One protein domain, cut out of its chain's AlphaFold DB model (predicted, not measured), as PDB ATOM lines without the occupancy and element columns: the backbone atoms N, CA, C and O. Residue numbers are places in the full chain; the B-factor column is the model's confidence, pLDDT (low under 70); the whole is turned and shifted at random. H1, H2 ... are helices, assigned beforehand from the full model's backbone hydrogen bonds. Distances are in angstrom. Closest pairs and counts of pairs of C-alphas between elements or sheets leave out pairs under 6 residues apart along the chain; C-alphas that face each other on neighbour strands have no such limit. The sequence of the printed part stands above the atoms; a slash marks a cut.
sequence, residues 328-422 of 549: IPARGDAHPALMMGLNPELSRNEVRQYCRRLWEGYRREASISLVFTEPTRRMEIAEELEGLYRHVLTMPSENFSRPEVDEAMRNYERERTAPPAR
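This is residues 328 to 422 of the 549 residues of a protein of Bradymonadales bacterium TMQ1 (UniProt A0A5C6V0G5). Two long helices, H2 and H4, lie side by side and run opposite ways, with the short H3 near the end where the chain passes from one to the other. A third long helix, H5, stands across a gap from this pair, and the one-turn helix H1 sits in the gap, near H2, H4 and H5; the last residues, 417 to 422, stick out free. The printed part has 95 residues with five named helices in the order H1, H2, H3, H4, H5 and no named strand, and its class is all helix. It is only just compact, close to loose, with a radius of gyration of the C-alphas of 14.4 A, and its outline is flat, spanning 39 by 35 by 18 A.

H1, residues 336 to 339, touches no helix. It is close but not clearly touching to H2, residues 348 to 364, where the closest C-alphas, those of Ala 337 and Val 351, are 5.9 A apart. H1 is close but not clearly touching to H4, residues 377 to 394, with the closest C-alphas, Pro 336 and Leu 388, 7.2 A apart. The same holds for H1 and H5, residues 402 to 417, whose closest C-alphas, Leu 338 and Ala 408, are 7.5 A apart. H2 and H4 touch at a shallow tilt of 26 degrees, opposite ways, and their closest C-alphas, Trp 359 and Ala 382, are 5.5 A apart. H3, residues 366 to 370, is close but not clearly touching to H4, with the closest C-alphas, Ser 369 and Arg 378, 6.2 A apart. H5 is apart from H2, H3 and H4. In H2, H4 and H5 every O i to N i+4 pair is within hydrogen-bond range; H3 has 0 of 1 such pairs but 2 of 2 O i to N i+3 pairs within range, and H1 is too short for an O i to N i+4 pair.

H1 begins at C-alpha 336, (30.002, -5.113, 17.542). H2 measures 23.7 A from first to last C-alpha, H3 8.2 A, and H4, the longest helix by residues, 26.1 A from C-alpha 377 at (32.874, -22.631, 7.683). H5 measures 22.6 A and ends at C-alpha 417, (38.975, 4.259, 2.225).

The two C-alphas farthest apart, those of Leu 370 and Pro 403, are 39.9 A apart. The printed part has no cut. The link from H2 to H3 is tight, the other three links between helices are short, and no link is long. The mean pLDDT of the printed part is 86.6, and residues 330 to 332 and 418 to 422 are under 70.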
ATOM      1  N   ILE A 328      32.883  -4.783   8.943       86.25
ATOM      2  CA  ILE A 328      34.339  -4.669   9.114       86.25
ATOM      3  C   ILE A 328      34.904  -5.939   9.766       86.25
ATOM      4  O   ILE A 328      34.213  -6.572  10.571       86.25
ATOM      5  N   PRO A 329      36.155  -6.329   9.462       77.19
ATOM      6  CA  PRO A 329      36.776  -7.494  10.081       77.19
ATOM      7  C   PRO A 329      36.809  -7.408  11.613       77.19
ATOM      8  O   PRO A 329      37.079  -6.355  12.189       77.19
ATOM      9  N   ALA A 330      36.618  -8.551  12.272       69.88
ATOM     10  CA  ALA A 330      36.761  -8.697  13.716       69.88
ATOM     11  C   ALA A 330      38.241  -8.548  14.133       69.88
ATOM     12  O   ALA A 330      38.980  -9.533  14.169       69.88
ATOM     13  N   ARG A 331      38.710  -7.324  14.402       69.69
ATOM     14  CA  ARG A 331      40.066  -7.052  14.916       69.69
ATOM     15  C   ARG A 331      39.983  -6.233  16.204       69.69
ATOM     16  O   ARG A 331      39.385  -5.166  16.195       69.69
ATOM     17  N   GLY A 332      40.618  -6.714  17.276       67.69
ATOM     18  CA  GLY A 332      40.788  -5.960  18.525       67.69
ATOM     19  C   GLY A 332      39.471  -5.497  19.156       67.69
ATOM     20  O   GLY A 332      38.678  -6.316  19.609       67.69
ATOM     21  N   ASP A 333      39.280  -4.181  19.183       72.06
ATOM     22  CA  ASP A 333      38.188  -3.403  19.779       72.06
ATOM     23  C   ASP A 333      37.090  -2.999  18.769       72.06
ATOM     24  O   ASP A 333      36.315  -2.075  19.019       72.06
ATOM     25  N   ALA A 334      37.009  -3.680  17.617       83.62
ATOM     26  CA  ALA A 334      36.009  -3.398  16.589       83.62
ATOM     27  C   ALA A 334      34.574  -3.359  17.155       83.62
ATOM     28  O   ALA A 334      34.139  -4.247  17.889       83.62
ATOM     29  N   HIS A 335      33.816  -2.329  16.767       91.50
ATOM     30  CA  HIS A 335      32.464  -2.116  17.276       91.50
ATOM     31  C   HIS A 335      31.531  -3.280  16.879       91.50
ATOM     32  O   HIS A 335      31.394  -3.549  15.677       91.50
ATOM     33  N   PRO A 336      30.812  -3.923  17.824       92.50
ATOM     34  CA  PRO A 336      30.002  -5.113  17.542       92.50
ATOM     35  C   PRO A 336      28.969  -4.930  16.425       92.50
ATOM     36  O   PRO A 336      28.740  -5.843  15.635       92.50
ATOM     37  N   ALA A 337      28.362  -3.741  16.328       93.75
ATOM     38  CA  ALA A 337      27.426  -3.424  15.249       93.75
ATOM     39  C   ALA A 337      28.102  -3.484  13.866       93.75
ATOM     40  O   ALA A 337      27.610  -4.159  12.964       93.75
ATOM     41  N   LEU A 338      29.274  -2.857  13.717       93.00
ATOM     42  CA  LEU A 338      29.992  -2.811  12.445       93.00
ATOM     43  C   LEU A 338      30.535  -4.183  12.043       93.00
ATOM     44  O   LEU A 338      30.583  -4.481  10.858       93.00
ATOM     45  N   MET A 339      30.882  -5.051  12.996       92.12
ATOM     46  CA  MET A 339      31.294  -6.431  12.698       92.12
ATOM     47  C   MET A 339      30.193  -7.253  12.008       92.12
ATOM     48  O   MET A 339      30.494  -8.204  11.293       92.12
ATOM     49  N   MET A 340      28.922  -6.891  12.210       93.25
ATOM     50  CA  MET A 340      27.761  -7.555  11.605       93.25
ATOM     51  C   MET A 340      27.142  -6.766  10.443       93.25
ATOM     52  O   MET A 340      26.143  -7.206   9.876       93.25
ATOM     53  N   GLY A 341      27.710  -5.607  10.097       93.69
ATOM     54  CA  GLY A 341      27.163  -4.710   9.081       93.69
ATOM     55  C   GLY A 341      25.915  -3.952   9.538       93.69
ATOM     56  O   GLY A 341      24.928  -3.858   8.811       93.69
ATOM     57  N   LEU A 342      25.939  -3.448  10.771       94.56
ATOM     58  CA  LEU A 342      24.880  -2.642  11.368       94.56
ATOM     59  C   LEU A 342      25.383  -1.248  11.729       94.56
ATOM     60  O   LEU A 342      26.538  -1.074  12.124       94.56
ATOM     61  N   ASN A 343      24.481  -0.273  11.666       93.31
ATOM     62  CA  ASN A 343      24.755   1.080  12.127       93.31
ATOM     63  C   ASN A 343      25.169   1.083  13.623       93.31
ATOM     64  O   ASN A 343      24.457   0.499  14.449       93.31
ATOM     65  N   PRO A 344      26.296   1.722  13.995       92.62
ATOM     66  CA  PRO A 344      26.767   1.774  15.379       92.62
ATOM     67  C   PRO A 344      25.874   2.601  16.317       92.62
ATOM     68  O   PRO A 344      25.994   2.457  17.528       92.62
ATOM     69  N   GLU A 345      24.957   3.417  15.792       92.06
ATOM     70  CA  GLU A 345      23.969   4.165  16.583       92.06
ATOM     71  C   GLU A 345      22.821   3.290  17.119       92.06
ATOM     72  O   GLU A 345      22.041   3.756  17.951       92.06
ATOM     73  N   LEU A 346      22.704   2.029  16.680       92.56
ATOM     74  CA  LEU A 346      21.720   1.097  17.236       92.56
ATOM     75  C   LEU A 346      21.968   0.846  18.726       92.56
ATOM     76  O   LEU A 346      23.107   0.730  19.183       92.56
ATOM     77  N   SER A 347      20.885   0.666  19.483       92.06
ATOM     78  CA  SER A 347      20.998   0.284  20.889       92.06
ATOM     79  C   SER A 347      21.658  -1.089  21.020       92.06
ATOM     80  O   SER A 347      21.540  -1.963  20.150       92.06
ATOM     81  N   ARG A 348      22.306  -1.356  22.156       90.75
ATOM     82  CA  ARG A 348      22.933  -2.671  22.360       90.75
ATOM     83  C   ARG A 348      21.915  -3.801  22.388       90.75
ATOM     84  O   ARG A 348      22.254  -4.926  22.039       90.75
ATOM     85  N   ASN A 349      20.678  -3.527  22.806       91.81
ATOM     86  CA  ASN A 349      19.611  -4.520  22.761       91.81
ATOM     87  C   ASN A 349      19.299  -4.926  21.314       91.81
ATOM     88  O   ASN A 349      19.178  -6.117  21.043       91.81
ATOM     89  N   GLU A 350      19.230  -3.969  20.389       93.31
ATOM     90  CA  GLU A 350      19.026  -4.246  18.963       93.31
ATOM     91  C   GLU A 350      20.215  -4.996  18.361       93.31
ATOM     92  O   GLU A 350      20.021  -6.025  17.713       93.31
ATOM     93  N   VAL A 351      21.446  -4.557  18.650       93.94
ATOM     94  CA  VAL A 351      22.670  -5.254  18.216       93.94
ATOM     95  C   VAL A 351      22.696  -6.688  18.746       93.94
ATOM     96  O   VAL A 351      22.958  -7.625  17.996       93.94
ATOM     97  N   ARG A 352      22.346  -6.895  20.019       93.19
ATOM     98  CA  ARG A 352      22.244  -8.220  20.641       93.19
ATOM     99  C   ARG A 352      21.174  -9.087  19.979       93.19
ATOM    100  O   ARG A 352      21.422 -10.265  19.729       93.19
ATOM    101  N   GLN A 353      19.987  -8.536  19.721       93.19
ATOM    102  CA  GLN A 353      18.901  -9.261  19.057       93.19
ATOM    103  C   GLN A 353      19.297  -9.668  17.638       93.19
ATOM    104  O   GLN A 353      19.047 -10.804  17.242       93.19
ATOM    105  N   TYR A 354      19.957  -8.779  16.899       93.81
ATOM    106  CA  TYR A 354      20.455  -9.085  15.565       93.81
ATOM    107  C   TYR A 354      21.554 -10.148  15.601       93.81
ATOM    108  O   TYR A 354      21.463 -11.135  14.876       93.81
ATOM    109  N   CYS A 355      22.533 -10.014  16.501       94.88
ATOM    110  CA  CYS A 355      23.587 -11.012  16.697       94.88
ATOM    111  C   CYS A 355      23.002 -12.390  17.011       94.88
ATOM    112  O   CYS A 355      23.431 -13.396  16.450       94.88
ATOM    113  N   ARG A 356      21.976 -12.435  17.870       93.56
ATOM    114  CA  ARG A 356      21.261 -13.667  18.197       93.56
ATOM    115  C   ARG A 356      20.549 -14.260  16.982       93.56
ATOM    116  O   ARG A 356      20.673 -15.458  16.763       93.56
ATOM    117  N   ARG A 357      19.810 -13.456  16.210       93.06
ATOM    118  CA  ARG A 357      19.105 -13.908  14.992       93.06
ATOM    119  C   ARG A 357      20.084 -14.449  13.957       93.06
ATOM    120  O   ARG A 357      19.863 -15.523  13.408       93.06
ATOM    121  N   LEU A 358      21.205 -13.757  13.761       93.69
ATOM    122  CA  LEU A 358      22.272 -14.185  12.866       93.69
ATOM    123  C   LEU A 358      22.872 -15.523  13.329       93.69
ATOM    124  O   LEU A 358      22.908 -16.478  12.557       93.69
ATOM    125  N   TRP A 359      23.251 -15.630  14.605       94.38
ATOM    126  CA  TRP A 359      23.753 -16.867  15.212       94.38
ATOM    127  C   TRP A 359      22.762 -18.039  15.102       94.38
ATOM    128  O   TRP A 359      23.133 -19.132  14.662       94.38
ATOM    129  N   GLU A 360      21.490 -17.823  15.456       91.94
ATOM    130  CA  GLU A 360      20.436 -18.837  15.333       91.94
ATOM    131  C   GLU A 360      20.231 -19.254  13.872       91.94
ATOM    132  O   GLU A 360      20.100 -20.448  13.605       91.94
ATOM    133  N   GLY A 361      20.275 -18.307  12.932       92.19
ATOM    134  CA  GLY A 361      20.187 -18.566  11.498       92.19
ATOM    135  C   GLY A 361      21.314 -19.467  11.001       92.19
ATOM    136  O   GLY A 361      21.053 -20.499  10.386       92.19
ATOM    137  N   TYR A 362      22.566 -19.171  11.360       93.25
ATOM    138  CA  TYR A 362      23.698 -20.047  11.039       93.25
ATOM    139  C   TYR A 362      23.545 -21.450  11.637       93.25
ATOM    140  O   TYR A 362      23.889 -22.427  10.974       93.25
ATOM    141  N   ARG A 363      22.982 -21.598  12.841       91.00
ATOM    142  CA  ARG A 363      22.734 -22.921  13.445       91.00
ATOM    143  C   ARG A 363      21.578 -23.683  12.796       91.00
ATOM    144  O   ARG A 363      21.704 -24.886  12.582       91.00
ATOM    145  N   ARG A 364      20.457 -23.020  12.507       86.94
ATOM    146  CA  ARG A 364      19.199 -23.673  12.102       86.94
ATOM    147  C   ARG A 364      19.061 -23.842  10.592       86.94
ATOM    148  O   ARG A 364      18.638 -24.905  10.146       86.94
ATOM    149  N   GLU A 365      19.472 -22.851   9.808       87.19
ATOM    150  CA  GLU A 365      19.230 -22.832   8.364       87.19
ATOM    151  C   GLU A 365      20.254 -23.678   7.605       87.19
ATOM    152  O   GLU A 365      21.334 -23.219   7.227       87.19
ATOM    153  N   ALA A 366      19.913 -24.948   7.359       86.25
ATOM    154  CA  ALA A 366      20.777 -25.887   6.642       86.25
ATOM    155  C   ALA A 366      21.173 -25.404   5.237       86.25
ATOM    156  O   ALA A 366      22.290 -25.643   4.774       86.25
ATOM    157  N   SER A 367      20.263 -24.690   4.579       88.75
ATOM    158  CA  SER A 367      20.422 -24.150   3.230       88.75
ATOM    159  C   SER A 367      21.551 -23.122   3.112       88.75
ATOM    160  O   SER A 367      22.128 -22.987   2.034       88.75
ATOM    161  N   ILE A 368      21.938 -22.464   4.210       91.06
ATOM    162  CA  ILE A 368      23.054 -21.510   4.251       91.06
ATOM    163  C   ILE A 368      24.384 -22.174   3.885       91.06
ATOM    164  O   ILE A 368      25.236 -21.534   3.274       91.06
ATOM    165  N   SER A 369      24.553 -23.474   4.155       90.50
ATOM    166  CA  SER A 369      25.740 -24.229   3.729       90.50
ATOM    167  C   SER A 369      25.953 -24.198   2.209       90.50
ATOM    168  O   SER A 369      27.084 -24.340   1.764       90.50
ATOM    169  N   LEU A 370      24.903 -23.965   1.409       90.62
ATOM    170  CA  LEU A 370      24.991 -23.875  -0.056       90.62
ATOM    171  C   LEU A 370      25.660 -22.584  -0.550       90.62
ATOM    172  O   LEU A 370      25.961 -22.473  -1.740       90.62
ATOM    173  N   VAL A 371      25.860 -21.605   0.335       92.25
ATOM    174  CA  VAL A 371      26.602 -20.379   0.030       92.25
ATOM    175  C   VAL A 371      28.108 -20.634   0.066       92.25
ATOM    176  O   VAL A 371      28.822 -20.064  -0.755       92.25
ATOM    177  N   PHE A 372      28.577 -21.492   0.973       90.38
ATOM    178  CA  PHE A 372      29.994 -21.693   1.270       90.38
ATOM    179  C   PHE A 372      30.654 -22.694   0.324       90.38
ATOM    180  O   PHE A 372      30.067 -23.719  -0.021       90.38
ATOM    181  N   THR A 373      31.908 -22.428  -0.041       84.94
ATOM    182  CA  THR A 373      32.767 -23.436  -0.681       84.94
ATOM    183  C   THR A 373      33.042 -24.611   0.264       84.94
ATOM    184  O   THR A 373      32.960 -25.768  -0.138       84.94
ATOM    185  N   GLU A 374      33.335 -24.307   1.532       83.12
ATOM    186  CA  GLU A 374      33.625 -25.273   2.595       83.12
ATOM    187  C   GLU A 374      32.452 -25.305   3.588       83.12
ATOM    188  O   GLU A 374      32.282 -24.353   4.356       83.12
ATOM    189  N   PRO A 375      31.636 -26.376   3.630       75.62
ATOM    190  CA  PRO A 375      30.458 -26.419   4.498       75.62
ATOM    191  C   PRO A 375      30.761 -26.247   5.997       75.62
ATOM    192  O   PRO A 375      29.906 -25.751   6.733       75.62
ATOM    193  N   THR A 376      31.968 -26.611   6.449       80.00
ATOM    194  CA  THR A 376      32.420 -26.471   7.846       80.00
ATOM    195  C   THR A 376      32.524 -25.015   8.293       80.00
ATOM    196  O   THR A 376      32.233 -24.724   9.455       80.00
ATOM    197  N   ARG A 377      32.802 -24.073   7.376       84.75
ATOM    198  CA  ARG A 377      32.874 -22.631   7.683       84.75
ATOM    199  C   ARG A 377      31.606 -22.085   8.305       84.75
ATOM    200  O   ARG A 377      31.652 -21.148   9.095       84.75
ATOM    201  N   ARG A 378      30.459 -22.668   7.963       89.25
ATOM    202  CA  ARG A 378      29.180 -22.284   8.554       89.25
ATOM    203  C   ARG A 378      29.188 -22.466  10.076       89.25
ATOM    204  O   ARG A 378      28.636 -21.621  10.773       89.25
ATOM    205  N   MET A 379      29.780 -23.551  10.580       88.50
ATOM    206  CA  MET A 379      29.847 -23.823  12.021       88.50
ATOM    207  C   MET A 379      30.891 -22.943  12.707       88.50
ATOM    208  O   MET A 379      30.582 -22.373  13.746       88.50
ATOM    209  N   GLU A 380      32.049 -22.722  12.081       90.81
ATOM    210  CA  GLU A 380      33.068 -21.779  12.577       90.81
ATOM    211  C   GLU A 380      32.483 -20.368  12.761       90.81
ATOM    212  O   GLU A 380      32.617 -19.755  13.818       90.81
ATOM    213  N   ILE A 381      31.737 -19.873  11.767       92.31
ATOM    214  CA  ILE A 381      31.073 -18.563  11.850       92.31
ATOM    215  C   ILE A 381      29.998 -18.552  12.947       92.31
ATOM    216  O   ILE A 381      29.817 -17.539  13.620       92.31
ATOM    217  N   ALA A 382      29.283 -19.661  13.154       92.56
ATOM    218  CA  ALA A 382      28.310 -19.755  14.238       92.56
ATOM    219  C   ALA A 382      28.984 -19.633  15.618       92.56
ATOM    220  O   ALA A 382      28.447 -18.954  16.491       92.56
ATOM    221  N   GLU A 383      30.156 -20.242  15.808       92.62
ATOM    222  CA  GLU A 383      30.945 -20.129  17.041       92.62
ATOM    223  C   GLU A 383      31.486 -18.704  17.248       92.62
ATOM    224  O   GLU A 383      31.372 -18.155  18.347       92.62
ATOM    225  N   GLU A 384      31.989 -18.059  16.186       92.06
ATOM    226  CA  GLU A 384      32.407 -16.646  16.214       92.06
ATOM    227  C   GLU A 384      31.253 -15.728  16.665       92.06
ATOM    228  O   GLU A 384      31.419 -14.888  17.557       92.06
ATOM    229  N   LEU A 385      30.061 -15.912  16.087       93.31
ATOM    230  CA  LEU A 385      28.867 -15.130  16.416       93.31
ATOM    231  C   LEU A 385      28.346 -15.413  17.828       93.31
ATOM    232  O   LEU A 385      27.815 -14.511  18.474       93.31
ATOM    233  N   GLU A 386      28.507 -16.635  18.337       94.06
ATOM    234  CA  GLU A 386      28.195 -16.952  19.731       94.06
ATOM    235  C   GLU A 386      29.122 -16.199  20.691       94.06
ATOM    236  O   GLU A 386      28.662 -15.627  21.685       94.06
ATOM    237  N   GLY A 387      30.421 -16.154  20.379       92.12
ATOM    238  CA  GLY A 387      31.401 -15.359  21.116       92.12
ATOM    239  C   GLY A 387      31.036 -13.873  21.130       92.12
ATOM    240  O   GLY A 387      30.989 -13.260  22.199       92.12
ATOM    241  N   LEU A 388      30.686 -13.318  19.964       91.38
ATOM    242  CA  LEU A 388      30.227 -11.934  19.835       91.38
ATOM    243  C   LEU A 388      28.946 -11.681  20.642       91.38
ATOM    244  O   LEU A 388      28.856 -10.695  21.371       91.38
ATOM    245  N   TYR A 389      27.976 -12.592  20.573       92.50
ATOM    246  CA  TYR A 389      26.733 -12.491  21.331       92.50
ATOM    247  C   TYR A 389      26.988 -12.459  22.844       92.50
ATOM    248  O   TYR A 389      26.445 -11.602  23.545       92.50
ATOM    249  N   ARG A 390      27.852 -13.352  23.351       91.75
ATOM    250  CA  ARG A 390      28.255 -13.373  24.768       91.75
ATOM    251  C   ARG A 390      28.970 -12.086  25.167       91.75
ATOM    252  O   ARG A 390      28.697 -11.570  26.245       91.75
ATOM    253  N   HIS A 391      29.835 -11.553  24.306       89.94
ATOM    254  CA  HIS A 391      30.521 -10.286  24.549       89.94
ATOM    255  C   HIS A 391      29.538  -9.110  24.661       89.94
ATOM    256  O   HIS A 391      29.570  -8.375  25.644       89.94
ATOM    257  N   VAL A 392      28.600  -8.971  23.717       89.12
ATOM    258  CA  VAL A 392      27.578  -7.909  23.768       89.12
ATOM    259  C   VAL A 392      26.689  -8.051  25.013       89.12
ATOM    260  O   VAL A 392      26.265  -7.050  25.590       89.12
ATOM    261  N   LEU A 393      26.428  -9.284  25.463       88.50
ATOM    262  CA  LEU A 393      25.625  -9.563  26.655       88.50
ATOM    263  C   LEU A 393      26.293  -9.104  27.964       88.50
ATOM    264  O   LEU A 393      25.578  -8.736  28.893       88.50
ATOM    265  N   THR A 394      27.627  -9.131  28.055       89.19
ATOM    266  CA  THR A 394      28.368  -8.782  29.283       89.19
ATOM    267  C   THR A 394      28.715  -7.298  29.402       89.19
ATOM    268  O   THR A 394      29.197  -6.866  30.450       89.19
ATOM    269  N   MET A 395      28.461  -6.491  28.370       85.69
ATOM    270  CA  MET A 395      28.726  -5.053  28.414       85.69
ATOM    271  C   MET A 395      27.795  -4.333  29.427       85.69
ATOM    272  O   MET A 395      26.601  -4.635  29.490       85.69
ATOM    273  N   PRO A 396      28.234  -3.263  30.121       76.50
ATOM    274  CA  PRO A 396      27.486  -2.656  31.240       76.50
ATOM    275  C   PRO A 396      26.357  -1.635  30.906       76.50
ATOM    276  O   PRO A 396      25.312  -1.695  31.543       76.50
ATOM    277  N   SER A 397      26.489  -0.726  29.922       78.50
ATOM    278  CA  SER A 397      25.570   0.431  29.664       78.50
ATOM    279  C   SER A 397      24.595   0.280  28.486       78.50
ATOM    280  O   SER A 397      25.095   0.218  27.377       78.50
ATOM    281  N   GLU A 398      23.255   0.287  28.652       77.50
ATOM    282  CA  GLU A 398      22.247  -0.049  27.601       77.50
ATOM    283  C   GLU A 398      22.507   0.499  26.189       77.50
ATOM    284  O   GLU A 398      22.284  -0.235  25.221       77.50
ATOM    285  N   ASN A 399      23.049   1.708  26.079       86.75
ATOM    286  CA  ASN A 399      23.464   2.323  24.824       86.75
ATOM    287  C   ASN A 399      24.991   2.431  24.733       86.75
ATOM    288  O   ASN A 399      25.663   2.632  25.750       86.75
ATOM    289  N   PHE A 400      25.511   2.359  23.504       87.50
ATOM    290  CA  PHE A 400      26.882   2.771  23.216       87.50
ATOM    291  C   PHE A 400      27.023   4.274  23.475       87.50
ATOM    292  O   PHE A 400      26.139   5.071  23.143       87.50
ATOM    293  N   SER A 401      28.116   4.667  24.116       89.75
ATOM    294  CA  SER A 401      28.420   6.067  24.386       89.75
ATOM    295  C   SER A 401      28.744   6.809  23.088       89.75
ATOM    296  O   SER A 401      29.225   6.231  22.112       89.75
ATOM    297  N   ARG A 402      28.512   8.127  23.066       91.62
ATOM    298  CA  ARG A 402      28.808   8.935  21.875       91.62
ATOM    299  C   ARG A 402      30.277   8.827  21.414       91.62
ATOM    300  O   ARG A 402      30.477   8.677  20.212       91.62
ATOM    301  N   PRO A 403      31.286   8.817  22.312       91.88
ATOM    302  CA  PRO A 403      32.674   8.580  21.922       91.88
ATOM    303  C   PRO A 403      32.910   7.229  21.232       91.88
ATOM    304  O   PRO A 403      33.624   7.202  20.233       91.88
ATOM    305  N   GLU A 404      32.286   6.143  21.714       89.44
ATOM    306  CA  GLU A 404      32.389   4.806  21.098       89.44
ATOM    307  C   GLU A 404      31.804   4.802  19.681       89.44
ATOM    308  O   GLU A 404      32.421   4.277  18.756       89.44
ATOM    309  N   VAL A 405      30.642   5.433  19.491       91.00
ATOM    310  CA  VAL A 405      30.000   5.557  18.173       91.00
ATOM    311  C   VAL A 405      30.848   6.403  17.224       91.00
ATOM    312  O   VAL A 405      31.084   6.005  16.083       91.00
ATOM    313  N   ASP A 406      31.341   7.558  17.677       91.50
ATOM    314  CA  ASP A 406      32.156   8.443  16.841       91.50
ATOM    315  C   ASP A 406      33.490   7.771  16.455       91.50
ATOM    316  O   ASP A 406      33.986   7.956  15.342       91.50
ATOM    317  N   GLU A 407      34.080   6.974  17.351       90.62
ATOM    318  CA  GLU A 407      35.254   6.152  17.050       90.62
ATOM    319  C   GLU A 407      34.941   5.029  16.064       90.62
ATOM    320  O   GLU A 407      35.669   4.866  15.084       90.62
ATOM    321  N   ALA A 408      33.823   4.325  16.250       89.75
ATOM    322  CA  ALA A 408      33.355   3.305  15.322       89.75
ATOM    323  C   ALA A 408      33.176   3.875  13.906       89.75
ATOM    324  O   ALA A 408      33.669   3.293  12.942       89.75
ATOM    325  N   MET A 409      32.557   5.050  13.773       89.19
ATOM    326  CA  MET A 409      32.374   5.720  12.482       89.19
ATOM    327  C   MET A 409      33.707   6.152  11.853       89.19
ATOM    328  O   MET A 409      33.906   5.972  10.652       89.19
ATOM    329  N   ARG A 410      34.667   6.652  12.647       88.31
ATOM    330  CA  ARG A 410      36.029   6.939  12.152       88.31
ATOM    331  C   ARG A 410      36.753   5.673  11.698       88.31
ATOM    332  O   ARG A 410      37.479   5.713  10.708       88.31
ATOM    333  N   ASN A 411      36.594   4.561  12.413       86.25
ATOM    334  CA  ASN A 411      37.177   3.268  12.040       86.25
ATOM    335  C   ASN A 411      36.558   2.754  10.742       86.25
ATOM    336  O   ASN A 411      37.284   2.316   9.855       86.25
ATOM    337  N   TYR A 412      35.239   2.885  10.608       87.19
ATOM    338  CA  TYR A 412      34.514   2.519   9.401       87.19
ATOM    339  C   TYR A 412      35.002   3.298   8.175       87.19
ATOM    340  O   TYR A 412      35.359   2.687   7.173       87.19
ATOM    341  N   GLU A 413      35.094   4.629   8.257       84.88
ATOM    342  CA  GLU A 413      35.584   5.448   7.137       84.88
ATOM    343  C   GLU A 413      37.043   5.143   6.782       84.88
ATOM    344  O   GLU A 413      37.398   5.108   5.602       84.88
ATOM    345  N   ARG A 414      37.886   4.861   7.786       84.12
ATOM    346  CA  ARG A 414      39.264   4.408   7.558       84.12
ATOM    347  C   ARG A 414      39.306   3.088   6.797       84.12
ATOM    348  O   ARG A 414      40.013   3.015   5.807       84.12
ATOM    349  N   GLU A 415      38.548   2.077   7.211       81.38
ATOM    350  CA  GLU A 415      38.503   0.776   6.518       81.38
ATOM    351  C   GLU A 415      37.862   0.885   5.125       81.38
ATOM    352  O   GLU A 415      38.293   0.222   4.185       81.38
ATOM    353  N   ARG A 416      36.865   1.763   4.953       77.81
ATOM    354  CA  ARG A 416      36.200   2.001   3.663       77.81
ATOM    355  C   ARG A 416      37.135   2.635   2.630       77.81
ATOM    356  O   ARG A 416      37.022   2.328   1.447       77.81
ATOM    357  N   THR A 417      38.020   3.526   3.076       73.38
ATOM    358  CA  THR A 417      38.975   4.259   2.225       73.38
ATOM    359  C   THR A 417      40.371   3.641   2.207       73.38
ATOM    360  O   THR A 417      41.205   4.041   1.394       73.38
ATOM    361  N   ALA A 418      40.642   2.672   3.084       67.62
ATOM    362  CA  ALA A 418      41.932   2.009   3.156       67.62
ATOM    363  C   ALA A 418      42.234   1.279   1.836       67.62
ATOM    364  O   ALA A 418      41.379   0.547   1.321       67.62
ATOM    365  N   PRO A 419      43.469   1.398   1.312       58.78
ATOM    366  CA  PRO A 419      43.940   0.490   0.279       58.78
ATOM    367  C   PRO A 419      43.844  -0.950   0.800       58.78
ATOM    368  O   PRO A 419      44.023  -1.161   2.006       58.78
ATOM    369  N   PRO A 420      43.593  -1.947  -0.068       55.34
ATOM    370  CA  PRO A 420      43.486  -3.337   0.353       55.34
ATOM    371  C   PRO A 420      44.693  -3.718   1.216       55.34
ATOM    372  O   PRO A 420      45.848  -3.648   0.788       55.34
ATOM    373  N   ALA A 421      44.422  -4.050   2.481       48.66
ATOM    374  CA  ALA A 421      45.467  -4.386   3.429       48.66
ATOM    375  C   ALA A 421      46.252  -5.589   2.895       48.66
ATOM    376  O   ALA A 421      45.662  -6.598   2.503       48.66
ATOM    377  N   ARG A 422      47.589  -5.509   2.941       42.88
ATOM    378  CA  ARG A 422      48.502  -6.639   2.709       42.88
ATOM    379  C   ARG A 422      48.363  -7.652   3.851       42.88
ATOM    380  O   ARG A 422      49.273  -7.837   4.649       42.88
TER     381      ARG A 422